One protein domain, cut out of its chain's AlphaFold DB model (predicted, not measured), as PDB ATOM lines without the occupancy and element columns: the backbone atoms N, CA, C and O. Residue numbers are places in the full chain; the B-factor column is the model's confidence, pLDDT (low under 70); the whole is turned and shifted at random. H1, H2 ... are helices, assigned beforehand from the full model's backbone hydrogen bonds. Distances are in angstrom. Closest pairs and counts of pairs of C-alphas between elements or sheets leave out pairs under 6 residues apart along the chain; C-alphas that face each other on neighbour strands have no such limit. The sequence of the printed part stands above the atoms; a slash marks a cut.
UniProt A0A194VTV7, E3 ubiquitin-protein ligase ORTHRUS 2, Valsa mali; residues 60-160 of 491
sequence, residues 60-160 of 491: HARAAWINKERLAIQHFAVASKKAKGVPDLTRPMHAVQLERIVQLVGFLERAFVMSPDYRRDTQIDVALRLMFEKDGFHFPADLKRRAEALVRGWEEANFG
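AT A GLANCE: This is residues 60 to 160 of the 491 residues of the protein "E3 ubiquitin-protein ligase ORTHRUS 2" of Valsa mali (UniProt A0A194VTV7). H1 and H2 run one after the other, nearly end to end, and the long H3 folds back across the region where they join. H6 covers another side of H3, short H5 sits near the middle and packs on H6, and short H4 packs on H1. The 101 printed residues include six named helices, H1 to H6 along the chain, and no named strand; the class is all helix. The whole is compact, with a radius of gyration of the C-alphas of 13.2 A and spans of 38, 27 and 20 A.

HOW THE PARTS SIT: Start at H1, residues 60 to 69, which meets H2, residues 71 to 83, only through their link. Next find H3, residues 92 to 110, the hub; its residues 100 to 104 touch H1 at a steep tilt of 42 degrees, with C-alphas 69 and 104 closest at 6.6 A. H3 touches H2 at a steep tilt of 49 degrees, opposite ways, with C-alphas 72 and 97 closest at 5.2 A. H4, residues 116 to 122, touches H1, with C-alphas 67 and 122 closest at 5.5 A. H5, residues 124 to 129, touches H6, residues 141 to 156, with C-alphas 128 and 147 closest at 5.6 A. H6 touches H3, with C-alphas 109 and 150 closest at 6.9 A, but is apart from H1. In H1 to H6 every O i to N i+4 pair is within hydrogen-bond range.

IN THESE COORDINATES: Find C-alpha 60 at (14.736, 53.466, 213.497), where H1 begins. H2 spans 18.3 A, H3 27.0 A and H6 22.5 A, ending at C-alpha 156, (18.613, 38.155, 232.886).

THE WHOLE: C-alphas 90 and 158 are the two farthest apart, at 39.8 A. The printed part has no cut, H5 to H6 is a long link, and no printed residue is under 70 in pLDDT.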
ATOM      1  N   HIS A  60      15.966  53.746 214.244       83.06
ATOM      2  CA  HIS A  60      14.736  53.466 213.497       83.06
ATOM      3  C   HIS A  60      14.974  52.612 212.246       83.06
ATOM      4  O   HIS A  60      14.170  51.733 211.938       83.06
ATOM      5  N   ALA A  61      16.087  52.830 211.540       80.88
ATOM      6  CA  ALA A  61      16.441  52.038 210.366       80.88
ATOM      7  C   ALA A  61      16.798  50.596 210.757       80.88
ATOM      8  O   ALA A  61      16.369  49.652 210.093       80.88
ATOM      9  N   ARG A  62      17.508  50.418 211.877       93.62
ATOM     10  CA  ARG A  62      17.832  49.105 212.441       93.62
ATOM     11  C   ARG A  62      16.581  48.385 212.936       93.62
ATOM     12  O   ARG A  62      16.391  47.221 212.613       93.62
ATOM     13  N   ALA A  63      15.692  49.071 213.652       87.25
ATOM     14  CA  ALA A  63      14.422  48.510 214.112       87.25
ATOM     15  C   ALA A  63      13.528  48.081 212.933       87.25
ATOM     16  O   ALA A  63      12.922  47.008 212.965       87.25
ATOM     17  N   ALA A  64      13.477  48.875 211.858       85.44
ATOM     18  CA  ALA A  64      12.775  48.514 210.628       85.44
ATOM     19  C   ALA A  64      13.412  47.298 209.932       85.44
ATOM     20  O   ALA A  64      12.692  46.409 209.472       85.44
ATOM     21  N   TRP A  65      14.745  47.231 209.896       94.69
ATOM     22  CA  TRP A  65      15.485  46.086 209.368       94.69
ATOM     23  C   TRP A  65      15.197  44.809 210.172       94.69
ATOM     24  O   TRP A  65      14.767  43.818 209.589       94.69
ATOM     25  N   ILE A  66      15.281  44.851 211.509       94.19
ATOM     26  CA  ILE A  66      14.942  43.716 212.391       94.19
ATOM     27  C   ILE A  66      13.493  43.267 212.156       94.19
ATOM     28  O   ILE A  66      13.225  42.072 212.030       94.19
ATOM     29  N   ASN A  67      12.552  44.210 212.036       90.75
ATOM     30  CA  ASN A  67      11.151  43.903 211.747       90.75
ATOM     31  C   ASN A  67      10.954  43.200 210.395       90.75
ATOM     32  O   ASN A  67      10.089  42.334 210.280       90.75
ATOM     33  N   LYS A  68      11.748  43.542 209.377       92.00
ATOM     34  CA  LYS A  68      11.724  42.879 208.067       92.00
ATOM     35  C   LYS A  68      12.359  41.487 208.118       92.00
ATOM     36  O   LYS A  68      11.836  40.556 207.499       92.00
ATOM     37  N   GLU A  69      13.476  41.337 208.824       93.19
ATOM     38  CA  GLU A  69      14.207  40.070 208.901       93.19
ATOM     39  C   GLU A  69      13.491  39.042 209.783       93.19
ATOM     40  O   GLU A  69      13.377  37.880 209.392       93.19
ATOM     41  N   ARG A  70      12.869  39.455 210.896       94.81
ATOM     42  CA  ARG A  70      12.125  38.533 211.777       94.81
ATOM     43  C   ARG A  70      10.916  37.871 211.108       94.81
ATOM     44  O   ARG A  70      10.472  36.819 211.561       94.81
ATOM     45  N   LEU A  71      10.390  38.437 210.014       92.31
ATOM     46  CA  LEU A  71       9.329  37.799 209.222       92.31
ATOM     47  C   LEU A  71       9.782  36.462 208.621       92.31
ATOM     48  O   LEU A  71       8.946  35.588 208.396       92.31
ATOM     49  N   ALA A  72      11.086  36.272 208.386       94.44
ATOM     50  CA  ALA A  72      11.615  34.985 207.948       94.44
ATOM     51  C   ALA A  72      11.330  33.888 208.988       94.44
ATOM     52  O   ALA A  72      10.887  32.808 208.603       94.44
ATOM     53  N   ILE A  73      11.460  34.194 210.287       95.88
ATOM     54  CA  ILE A  73      11.140  33.267 211.387       95.88
ATOM     55  C   ILE A  73       9.659  32.876 211.344       95.88
ATOM     56  O   ILE A  73       9.331  31.695 211.408       95.88
ATOM     57  N   GLN A  74       8.756  33.847 211.172       93.56
ATOM     58  CA  GLN A  74       7.312  33.586 211.122       93.56
ATOM     59  C   GLN A  74       6.918  32.727 209.915       93.56
ATOM     60  O   GLN A  74       6.172  31.757 210.053       93.56
ATOM     61  N   HIS A  75       7.427  33.058 208.726       93.12
ATOM     62  CA  HIS A  75       7.133  32.285 207.521       93.12
ATOM     63  C   HIS A  75       7.690  30.860 207.611       93.12
ATOM     64  O   HIS A  75       6.989  29.912 207.251       93.12
ATOM     65  N   PHE A  76       8.904  30.701 208.144       95.69
ATOM     66  CA  PHE A  76       9.514  29.392 208.350       95.69
ATOM     67  C   PHE A  76       8.747  28.575 209.401       95.69
ATOM     68  O   PHE A  76       8.488  27.394 209.176       95.69
ATOM     69  N   ALA A  77       8.275  29.202 210.487       94.62
ATOM     70  CA  ALA A  77       7.412  28.563 211.484       94.62
ATOM     71  C   ALA A  77       6.136  27.996 210.840       94.62
ATOM     72  O   ALA A  77       5.832  26.814 210.996       94.62
ATOM     73  N   VAL A  78       5.418  28.799 210.047       93.25
ATOM     74  CA  VAL A  78       4.192  28.358 209.356       93.25
ATOM     75  C   VAL A  78       4.478  27.213 208.382       93.25
ATOM     76  O   VAL A  78       3.735  26.227 208.358       93.25
ATOM     77  N   ALA A  79       5.561  27.310 207.606       92.94
ATOM     78  CA  ALA A  79       5.982  26.239 206.707       92.94
ATOM     79  C   ALA A  79       6.302  24.948 207.478       92.94
ATOM     80  O   ALA A  79       5.880  23.868 207.065       92.94
ATOM     81  N   SER A  80       6.974  25.066 208.626       95.81
ATOM     82  CA  SER A  80       7.367  23.928 209.461       95.81
ATOM     83  C   SER A  80       6.165  23.208 210.065       95.81
ATOM     84  O   SER A  80       6.086  21.982 210.024       95.81
ATOM     85  N   LYS A  81       5.163  23.968 210.525       93.94
ATOM     86  CA  LYS A  81       3.910  23.423 211.051       93.94
ATOM     87  C   LYS A  81       3.163  22.630 209.987       93.94
ATOM     88  O   LYS A  81       2.660  21.544 210.257       93.94
ATOM     89  N   LYS A  82       3.116  23.154 208.759       92.12
ATOM     90  CA  LYS A  82       2.482  22.470 207.624       92.12
ATOM     91  C   LYS A  82       3.234  21.197 207.228       92.12
ATOM     92  O   LYS A  82       2.599  20.217 206.853       92.12
ATOM     93  N   ALA A  83       4.562  21.219 207.307       90.81
ATOM     94  CA  ALA A  83       5.411  20.072 207.006       90.81
ATOM     95  C   ALA A  83       5.474  19.035 208.143       90.81
ATOM     96  O   ALA A  83       5.984  17.944 207.915       90.81
ATOM     97  N   LYS A  84       4.971  19.363 209.348       91.19
ATOM     98  CA  LYS A  84       5.135  18.565 210.579       91.19
ATOM     99  C   LYS A  84       6.607  18.197 210.845       91.19
ATOM    100  O   LYS A  84       6.921  17.100 211.293       91.19
ATOM    101  N   GLY A  85       7.513  19.112 210.506       91.94
ATOM    102  CA  GLY A  85       8.956  18.898 210.525       91.94
ATOM    103  C   GLY A  85       9.701  20.105 209.962       91.94
ATOM    104  O   GLY A  85       9.082  21.092 209.555       91.94
ATOM    105  N   VAL A  86      11.036  20.058 209.959       90.75
ATOM    106  CA  VAL A  86      11.834  21.129 209.343       90.75
ATOM    107  C   VAL A  86      11.474  21.199 207.848       90.75
ATOM    108  O   VAL A  86      11.516  20.166 207.179       90.75
ATOM    109  N   PRO A  87      11.088  22.376 207.320       90.94
ATOM    110  CA  PRO A  87      10.745  22.543 205.914       90.94
ATOM    111  C   PRO A  87      11.841  22.033 204.979       90.94
ATOM    112  O   PRO A  87      13.023  22.261 205.221       90.94
ATOM    113  N   ASP A  88      11.434  21.406 203.876       90.06
ATOM    114  CA  ASP A  88      12.339  20.929 202.828       90.06
ATOM    115  C   ASP A  88      13.202  22.076 202.277       90.06
ATOM    116  O   ASP A  88      12.690  22.989 201.618       90.06
ATOM    117  N   LEU A  89      14.503  22.017 202.566       89.00
ATOM    118  CA  LEU A  89      15.488  23.039 202.214       89.00
ATOM    119  C   LEU A  89      15.979  22.928 200.768       89.00
ATOM    120  O   LEU A  89      16.642  23.844 200.292       89.00
ATOM    121  N   THR A  90      15.622  21.869 200.034       87.31
ATOM    122  CA  THR A  90      15.886  21.807 198.585       87.31
ATOM    123  C   THR A  90      15.035  22.824 197.819       87.31
ATOM    124  O   THR A  90      15.368  23.217 196.700       87.31
ATOM    125  N   ARG A  91      13.954  23.318 198.441       87.50
ATOM    126  CA  ARG A  91      13.141  24.412 197.911       87.50
ATOM    127  C   ARG A  91      13.833  25.754 198.164       87.50
ATOM    128  O   ARG A  91      13.982  26.138 199.329       87.50
ATOM    129  N   PRO A  92      14.116  26.551 197.113       85.25
ATOM    130  CA  PRO A  92      14.840  27.819 197.247       85.25
ATOM    131  C   PRO A  92      14.223  28.792 198.258       85.25
ATOM    132  O   PRO A  92      14.932  29.492 198.969       85.25
ATOM    133  N   MET A  93      12.891  28.809 198.379       89.19
ATOM    134  CA  MET A  93      12.199  29.690 199.323       89.19
ATOM    135  C   MET A  93      12.544  29.378 200.788       89.19
ATOM    136  O   MET A  93      12.763  30.304 201.565       89.19
ATOM    137  N   HIS A  94      12.575  28.098 201.175       90.88
ATOM    138  CA  HIS A  94      12.856  27.703 202.558       90.88
ATOM    139  C   HIS A  94      14.339  27.866 202.890       90.88
ATOM    140  O   HIS A  94      14.659  28.314 203.987       90.88
ATOM    141  N   ALA A  95      15.226  27.580 201.930       90.12
ATOM    142  CA  ALA A  95      16.660  27.820 202.066       90.12
ATOM    143  C   ALA A  95      16.962  29.303 202.326       90.12
ATOM    144  O   ALA A  95      17.608  29.631 203.316       90.12
ATOM    145  N   VAL A  96      16.401  30.208 201.512       91.31
ATOM    146  CA  VAL A  96      16.580  31.661 201.683       91.31
ATOM    147  C   VAL A  96      15.982  32.152 203.003       91.31
ATOM    148  O   VAL A  96      16.547  33.022 203.661       91.31
ATOM    149  N   GLN A  97      14.833  31.613 203.422       92.50
ATOM    150  CA  GLN A  97      14.264  31.946 204.732       92.50
ATOM    151  C   GLN A  97      15.193  31.516 205.867       92.50
ATOM    152  O   GLN A  97      15.438  32.311 206.770       92.50
ATOM    153  N   LEU A  98      15.724  30.295 205.808       94.44
ATOM    154  CA  LEU A  98      16.634  29.783 206.823       94.44
ATOM    155  C   LEU A  98      17.933  30.591 206.879       94.44
ATOM    156  O   LEU A  98      18.360  30.970 207.964       94.44
ATOM    157  N   GLU A  99      18.518  30.918 205.729       93.56
ATOM    158  CA  GLU A  99      19.721  31.748 205.641       93.56
ATOM    159  C   GLU A  99      19.512  33.118 206.299       93.56
ATOM    160  O   GLU A  99      20.314  33.543 207.130       93.56
ATOM    161  N   ARG A 100      18.381  33.778 206.017       95.00
ATOM    162  CA  ARG A 100      18.028  35.054 206.657       95.00
ATOM    163  C   ARG A 100      17.866  34.925 208.171       95.00
ATOM    164  O   ARG A 100      18.287  35.816 208.903       95.00
ATOM    165  N   ILE A 101      17.289  33.821 208.657       96.50
ATOM    166  CA  ILE A 101      17.180  33.548 210.099       96.50
ATOM    167  C   ILE A 101      18.574  33.388 210.714       96.50
ATOM    168  O   ILE A 101      18.849  33.993 211.748       96.50
ATOM    169  N   VAL A 102      19.464  32.624 210.073       96.25
ATOM    170  CA  VAL A 102      20.848  32.421 210.530       96.25
ATOM    171  C   VAL A 102      21.599  33.751 210.612       96.25
ATOM    172  O   VAL A 102      22.250  34.023 211.623       96.25
ATOM    173  N   GLN A 103      21.479  34.597 209.586       94.31
ATOM    174  CA  GLN A 103      22.101  35.923 209.552       94.31
ATOM    175  C   GLN A 103      21.542  36.847 210.641       94.31
ATOM    176  O   GLN A 103      22.312  37.502 211.342       94.31
ATOM    177  N   LEU A 104      20.217  36.866 210.829       95.75
ATOM    178  CA  LEU A 104      19.568  37.660 211.872       95.75
ATOM    179  C   LEU A 104      20.021  37.228 213.269       95.75
ATOM    180  O   LEU A 104      20.458  38.071 214.047       95.75
ATOM    181  N   VAL A 105      19.962  35.931 213.586       96.69
ATOM    182  CA  VAL A 105      20.404  35.404 214.889       96.69
ATOM    183  C   VAL A 105      21.890  35.702 215.108       96.69
ATOM    184  O   VAL A 105      22.262  36.202 216.164       96.69
ATOM    185  N   GLY A 106      22.734  35.511 214.089       95.38
ATOM    186  CA  GLY A 106      24.162  35.830 214.174       95.38
ATOM    187  C   GLY A 106      24.466  37.322 214.356       95.38
ATOM    188  O   GLY A 106      25.472  37.668 214.977       95.38
ATOM    189  N   PHE A 107      23.627  38.218 213.830       95.25
ATOM    190  CA  PHE A 107      23.708  39.652 214.120       95.25
ATOM    191  C   PHE A 107      23.298  39.949 215.568       95.25
ATOM    192  O   PHE A 107      24.014  40.669 216.267       95.25
ATOM    193  N   LEU A 108      22.183  39.365 216.025       96.00
ATOM    194  CA  LEU A 108      21.652  39.569 217.374       96.00
ATOM    195  C   LEU A 108      22.627  39.110 218.470       96.00
ATOM    196  O   LEU A 108      22.671  39.721 219.531       96.00
ATOM    197  N   GLU A 109      23.429  38.078 218.202       94.62
ATOM    198  CA  GLU A 109      24.457  37.573 219.123       94.62
ATOM    199  C   GLU A 109      25.713  38.449 219.191       94.62
ATOM    200  O   GLU A 109      26.307  38.584 220.256       94.62
ATOM    201  N   ARG A 110      26.160  39.005 218.058       92.00
ATOM    202  CA  ARG A 110      27.511  39.590 217.944       92.00
ATOM    203  C   ARG A 110      27.542  41.110 217.964       92.00
ATOM    204  O   ARG A 110      28.558  41.689 218.330       92.00
ATOM    205  N   ALA A 111      26.472  41.755 217.507       87.94
ATOM    206  CA  ALA A 111      26.493  43.178 217.167       87.94
ATOM    207  C   ALA A 111      25.220  43.930 217.589       87.94
ATOM    208  O   ALA A 111      24.962  45.044 217.120       87.94
ATOM    209  N   PHE A 112      24.418  43.340 218.476       94.00
ATOM    210  CA  PHE A 112      23.167  43.921 218.937       94.00
ATOM    211  C   PHE A 112      23.096  43.956 220.464       94.00
ATOM    212  O   PHE A 112      23.361  42.967 221.137       94.00
ATOM    213  N   VAL A 113      22.687  45.106 220.995       92.81
ATOM    214  CA  VAL A 113      22.394  45.290 222.417       92.81
ATOM    215  C   VAL A 113      20.894  45.515 222.544       92.81
ATOM    216  O   VAL A 113      20.348  46.425 221.914       92.81
ATOM    217  N   MET A 114      20.230  44.667 223.328       93.19
ATOM    218  CA  MET A 114      18.797  44.785 223.580       93.19
ATOM    219  C   MET A 114      18.489  46.018 224.435       93.19
ATOM    220  O   MET A 114      19.260  46.377 225.321       93.19
ATOM    221  N   SER A 115      17.345  46.648 224.170       93.31
ATOM    222  CA  SER A 115      16.779  47.712 224.998       93.31
ATOM    223  C   SER A 115      15.255  47.565 225.095       93.31
ATOM    224  O   SER A 115      14.651  46.914 224.227       93.31
ATOM    225  N   PRO A 116      14.595  48.209 226.076       90.69
ATOM    226  CA  PRO A 116      13.136  48.187 226.186       90.69
ATOM    227  C   PRO A 116      12.436  48.729 224.936       90.69
ATOM    228  O   PRO A 116      11.393  48.209 224.533       90.69
ATOM    229  N   ASP A 117      13.027  49.733 224.285       85.12
ATOM    230  CA  ASP A 117      12.487  50.320 223.059       85.12
ATOM    231  C   ASP A 117      12.619  49.359 221.873       85.12
ATOM    232  O   ASP A 117      11.630  49.115 221.182       85.12
ATOM    233  N   TYR A 118      13.777  48.705 221.689       95.31
ATOM    234  CA  TYR A 118      13.907  47.678 220.651       95.31
ATOM    235  C   TYR A 118      12.954  46.509 220.892       95.31
ATOM    236  O   TYR A 118      12.325  46.037 219.944       95.31
ATOM    237  N   ARG A 119      12.804  46.053 222.140       93.75
ATOM    238  CA  ARG A 119      11.838  45.006 222.497       93.75
ATOM    239  C   ARG A 119      10.413  45.421 222.120       93.75
ATOM    240  O   ARG A 119       9.712  44.654 221.463       93.75
ATOM    241  N   ARG A 120      10.002  46.640 222.481       89.94
ATOM    242  CA  ARG A 120       8.668  47.186 222.184       89.94
ATOM    243  C   ARG A 120       8.421  47.333 220.681       89.94
ATOM    244  O   ARG A 120       7.389  46.883 220.187       89.94
ATOM    245  N   ASP A 121       9.368  47.926 219.962       81.75
ATOM    246  CA  ASP A 121       9.200  48.341 218.566       81.75
ATOM    247  C   ASP A 121       9.420  47.196 217.568       81.75
ATOM    248  O   ASP A 121       8.880  47.210 216.457       81.75
ATOM    249  N   THR A 122      10.229  46.200 217.942       94.25
ATOM    250  CA  THR A 122      10.565  45.071 217.064       94.25
ATOM    251  C   THR A 122       9.937  43.764 217.490       94.25
ATOM    252  O   THR A 122       9.799  42.895 216.641       94.25
ATOM    253  N   GLN A 123       9.567  43.583 218.763       94.25
ATOM    254  CA  GLN A 123       9.057  42.311 219.296       94.25
ATOM    255  C   GLN A 123       9.884  41.098 218.821       94.25
ATOM    256  O   GLN A 123       9.339  40.061 218.416       94.25
ATOM    257  N   ILE A 124      11.208  41.265 218.747       96.06
ATOM    258  CA  ILE A 124      12.120  40.226 218.268       96.06
ATOM    259  C   ILE A 124      12.191  39.057 219.255       96.06
ATOM    260  O   ILE A 124      12.272  37.913 218.822       96.06
ATOM    261  N   ASP A 125      12.043  39.321 220.555       95.69
ATOM    262  CA  ASP A 125      11.939  38.304 221.607       95.69
ATOM    263  C   ASP A 125      10.751  37.362 221.361       95.69
ATOM    264  O   ASP A 125      10.910  36.145 221.363       95.69
ATOM    265  N   VAL A 126       9.573  37.911 221.046       94.12
ATOM    266  CA  VAL A 126       8.376  37.117 220.723       94.12
ATOM    267  C   VAL A 126       8.598  36.254 219.478       94.12
ATOM    268  O   VAL A 126       8.164  35.106 219.440       94.12
ATOM    269  N   ALA A 127       9.279  36.787 218.459       94.19
ATOM    270  CA  ALA A 127       9.576  36.029 217.248       94.19
ATOM    271  C   ALA A 127      10.564  34.881 217.514       94.19
ATOM    272  O   ALA A 127      10.338  33.779 217.024       94.19
ATOM    273  N   LEU A 128      11.612  35.110 218.311       96.94
ATOM    274  CA  LEU A 128      12.583  34.077 218.686       96.94
ATOM    275  C   LEU A 128      11.949  32.975 219.545       96.94
ATOM    276  O   LEU A 128      12.211  31.800 219.301       96.94
ATOM    277  N   ARG A 129      11.046  33.323 220.472       96.12
ATOM    278  CA  ARG A 129      10.301  32.349 221.295       96.12
ATOM    279  C   ARG A 129       9.477  31.356 220.474       96.12
ATOM    280  O   ARG A 129       9.349  30.200 220.867       96.12
ATOM    281  N   LEU A 130       8.998  31.738 219.283       92.88
ATOM    282  CA  LEU A 130       8.328  30.796 218.368       92.88
ATOM    283  C   LEU A 130       9.215  29.607 217.978       92.88
ATOM    284  O   LEU A 130       8.691  28.568 217.583       92.88
ATOM    285  N   MET A 131      10.539  29.757 218.051       95.12
ATOM    286  CA  MET A 131      11.477  28.719 217.643       95.12
ATOM    287  C   MET A 131      11.591  27.592 218.676       95.12
ATOM    288  O   MET A 131      11.833  26.449 218.279       95.12
ATOM    289  N   PHE A 132      11.400  27.888 219.967       94.56
ATOM    290  CA  PHE A 132      11.681  26.947 221.057       94.56
ATOM    291  C   PHE A 132      10.540  26.741 222.071       94.56
ATOM    292  O   PHE A 132      10.487  25.668 222.654       94.56
ATOM    293  N   GLU A 133       9.595  27.675 222.240       90.31
ATOM    294  CA  GLU A 133       8.515  27.546 223.246       90.31
ATOM    295  C   GLU A 133       7.205  26.959 222.706       90.31
ATOM    296  O   GLU A 133       6.323  26.578 223.473       90.31
ATOM    297  N   LYS A 134       7.005  26.973 221.384       87.88
ATOM    298  CA  LYS A 134       5.736  26.565 220.770       87.88
ATOM    299  C   LYS A 134       5.846  25.187 220.141       87.88
ATOM    300  O   LYS A 134       6.483  25.013 219.098       87.88
ATOM    301  N   ASP A 135       5.123  24.244 220.732       79.38
ATOM    302  CA  ASP A 135       4.939  22.913 220.173       79.38
ATOM    303  C   ASP A 135       4.226  22.994 218.815       79.38
ATOM    304  O   ASP A 135       3.238  23.712 218.628       79.38
ATOM    305  N   GLY A 136       4.780  22.297 217.822       86.06
ATOM    306  CA  GLY A 136       4.299  22.311 216.437       86.06
ATOM    307  C   GLY A 136       5.044  23.253 215.484       86.06
ATOM    308  O   GLY A 136       4.699  23.289 214.301       86.06
ATOM    309  N   PHE A 137       6.069  23.982 215.946       93.50
ATOM    310  CA  PHE A 137       7.030  24.656 215.067       93.50
ATOM    311  C   PHE A 137       8.410  23.983 215.099       93.50
ATOM    312  O   PHE A 137       9.009  23.723 216.149       93.50
ATOM    313  N   HIS A 138       8.944  23.708 213.909       94.88
ATOM    314  CA  HIS A 138      10.164  22.929 213.729       94.88
ATOM    315  C   HIS A 138      11.254  23.779 213.075       94.88
ATOM    316  O   HIS A 138      11.133  24.232 211.939       94.88
ATOM    317  N   PHE A 139      12.347  23.949 213.810       96.44
ATOM    318  CA  PHE A 139      13.555  24.658 213.398       96.44
ATOM    319  C   PHE A 139      14.774  23.770 213.671       96.44
ATOM    320  O   PHE A 139      14.683  22.906 214.552       96.44
ATOM    321  N   PRO A 140      15.903  23.979 212.970       95.94
ATOM    322  CA  PRO A 140      17.165  23.321 213.295       95.94
ATOM    323  C   PRO A 140      17.546  23.489 214.773       95.94
ATOM    324  O   PRO A 140      17.377  24.564 215.353       95.94
ATOM    325  N   ALA A 141      18.027  22.409 215.396       93.12
ATOM    326  CA  ALA A 141      18.251  22.356 216.841       93.12
ATOM    327  C   ALA A 141      19.310  23.362 217.324       93.12
ATOM    328  O   ALA A 141      19.186  23.915 218.415       93.12
ATOM    329  N   ASP A 142      20.332  23.631 216.509       94.75
ATOM    330  CA  ASP A 142      21.353  24.641 216.785       94.75
ATOM    331  C   ASP A 142      20.746  26.051 216.866       94.75
ATOM    332  O   ASP A 142      21.033  26.789 217.807       94.75
ATOM    333  N   LEU A 143      19.845  26.392 215.940       95.75
ATOM    334  CA  LEU A 143      19.155  27.678 215.924       95.75
ATOM    335  C   LEU A 143      18.193  27.838 217.097       95.75
ATOM    336  O   LEU A 143      18.102  28.934 217.646       95.75
ATOM    337  N   LYS A 144      17.506  26.763 217.510       96.44
ATOM    338  CA  LYS A 144      16.648  26.792 218.706       96.44
ATOM    339  C   LYS A 144      17.454  27.154 219.953       96.44
ATOM    340  O   LYS A 144      17.106  28.120 220.624       96.44
ATOM    341  N   ARG A 145      18.572  26.456 220.198       97.38
ATOM    342  CA  ARG A 145      19.445  26.735 221.354       97.38
ATOM    343  C   ARG A 145      19.996  28.161 221.345       97.38
ATOM    344  O   ARG A 145      20.080  28.793 222.391       97.38
ATOM    345  N   ARG A 146      20.387  28.667 220.172       97.44
ATOM    346  CA  ARG A 146      20.913  30.033 220.009       97.44
ATOM    347  C   ARG A 146      19.854  31.097 220.299       97.44
ATOM    348  O   ARG A 146      20.110  32.033 221.050       97.44
ATOM    349  N   ALA A 147      18.651  30.922 219.755       96.94
ATOM    350  CA  ALA A 147      17.518  31.809 220.011       96.94
ATOM    351  C   ALA A 147      17.112  31.817 221.496       96.94
ATOM    352  O   ALA A 147      16.872  32.882 222.057       96.94
ATOM    353  N   GLU A 148      17.081  30.646 222.134       97.25
ATOM    354  CA  GLU A 148      16.794  30.501 223.564       97.25
ATOM    355  C   GLU A 148      17.851  31.198 224.431       97.25
ATOM    356  O   GLU A 148      17.508  31.982 225.315       97.25
ATOM    357  N   ALA A 149      19.140  30.993 224.140       96.88
ATOM    358  CA  ALA A 149      20.231  31.643 224.865       96.88
ATOM    359  C   ALA A 149      20.182  33.177 224.762       96.88
ATOM    360  O   ALA A 149      20.412  33.858 225.760       96.88
ATOM    361  N   LEU A 150      19.842  33.719 223.584       97.31
ATOM    362  CA  LEU A 150      19.639  35.158 223.386       97.31
ATOM    363  C   LEU A 150      18.511  35.705 224.264       97.31
ATOM    364  O   LEU A 150      18.713  36.681 224.984       97.31
ATOM    365  N   VAL A 151      17.327  35.085 224.197       96.69
ATOM    366  CA  VAL A 151      16.152  35.556 224.943       96.69
ATOM    367  C   VAL A 151      16.406  35.470 226.444       96.69
ATOM    368  O   VAL A 151      16.165  36.454 227.138       96.69
ATOM    369  N   ARG A 152      16.978  34.361 226.926       95.94
ATOM    370  CA  ARG A 152      17.346  34.197 228.337       95.94
ATOM    371  C   ARG A 152      18.362  35.247 228.791       95.94
ATOM    372  O   ARG A 152      18.175  35.861 229.835       95.94
ATOM    373  N   GLY A 153      19.398  35.512 227.992       95.06
ATOM    374  CA  GLY A 153      20.381  36.553 228.307       95.06
ATOM    375  C   GLY A 153      19.760  37.953 228.376       95.06
ATOM    376  O   GLY A 153      20.136  38.765 229.220       95.06
ATOM    377  N   TRP A 154      18.767  38.245 227.530       95.94
ATOM    378  CA  TRP A 154      18.018  39.498 227.624       95.94
ATOM    379  C   TRP A 154      17.100  39.540 228.844       95.94
ATOM    380  O   TRP A 154      17.005  40.592 229.458       95.94
ATOM    381  N   GLU A 155      16.452  38.438 229.222       93.62
ATOM    382  CA  GLU A 155      15.635  38.358 230.443       93.62
ATOM    383  C   GLU A 155      16.472  38.586 231.706       93.62
ATOM    384  O   GLU A 155      16.084  39.388 232.553       93.62
ATOM    385  N   GLU A 156      17.649  37.960 231.793       93.31
ATOM    386  CA  GLU A 156      18.613  38.155 232.886       93.31
ATOM    387  C   GLU A 156      19.088  39.614 232.977       93.31
ATOM    388  O   GLU A 156      19.251  40.156 234.068       93.31
ATOM    389  N   ALA A 157      19.246  40.283 231.831       90.50
ATOM    390  CA  ALA A 157      19.580  41.703 231.751       90.50
ATOM    391  C   ALA A 157      18.361  42.642 231.885       90.50
ATOM    392  O   ALA A 157      18.474  43.830 231.574       90.50
ATOM    393  N   ASN A 158      17.186  42.127 232.269       91.94
ATOM    394  CA  ASN A 158      15.913  42.855 232.316       91.94
ATOM    395  C   ASN A 158      15.619  43.651 231.023       91.94
ATOM    396  O   ASN A 158      15.146  44.784 231.034       91.94
ATOM    397  N   PHE A 159      15.966  43.065 229.879       90.19
ATOM    398  CA  PHE A 159      15.888  43.644 228.537       90.19
ATOM    399  C   PHE A 159      16.603  44.996 228.381       90.19
ATOM    400  O   PHE A 159      16.222  45.796 227.526       90.19
ATOM    401  N   GLY A 160      17.644  45.245 229.179       82.69
ATOM    402  CA  GLY A 160      18.388  46.504 229.178       82.69
ATOM    403  C   GLY A 160      17.678  47.643 229.913       82.69
ATOM    404  O   GLY A 160      18.049  48.800 229.727       82.69
TER     405      GLY A 160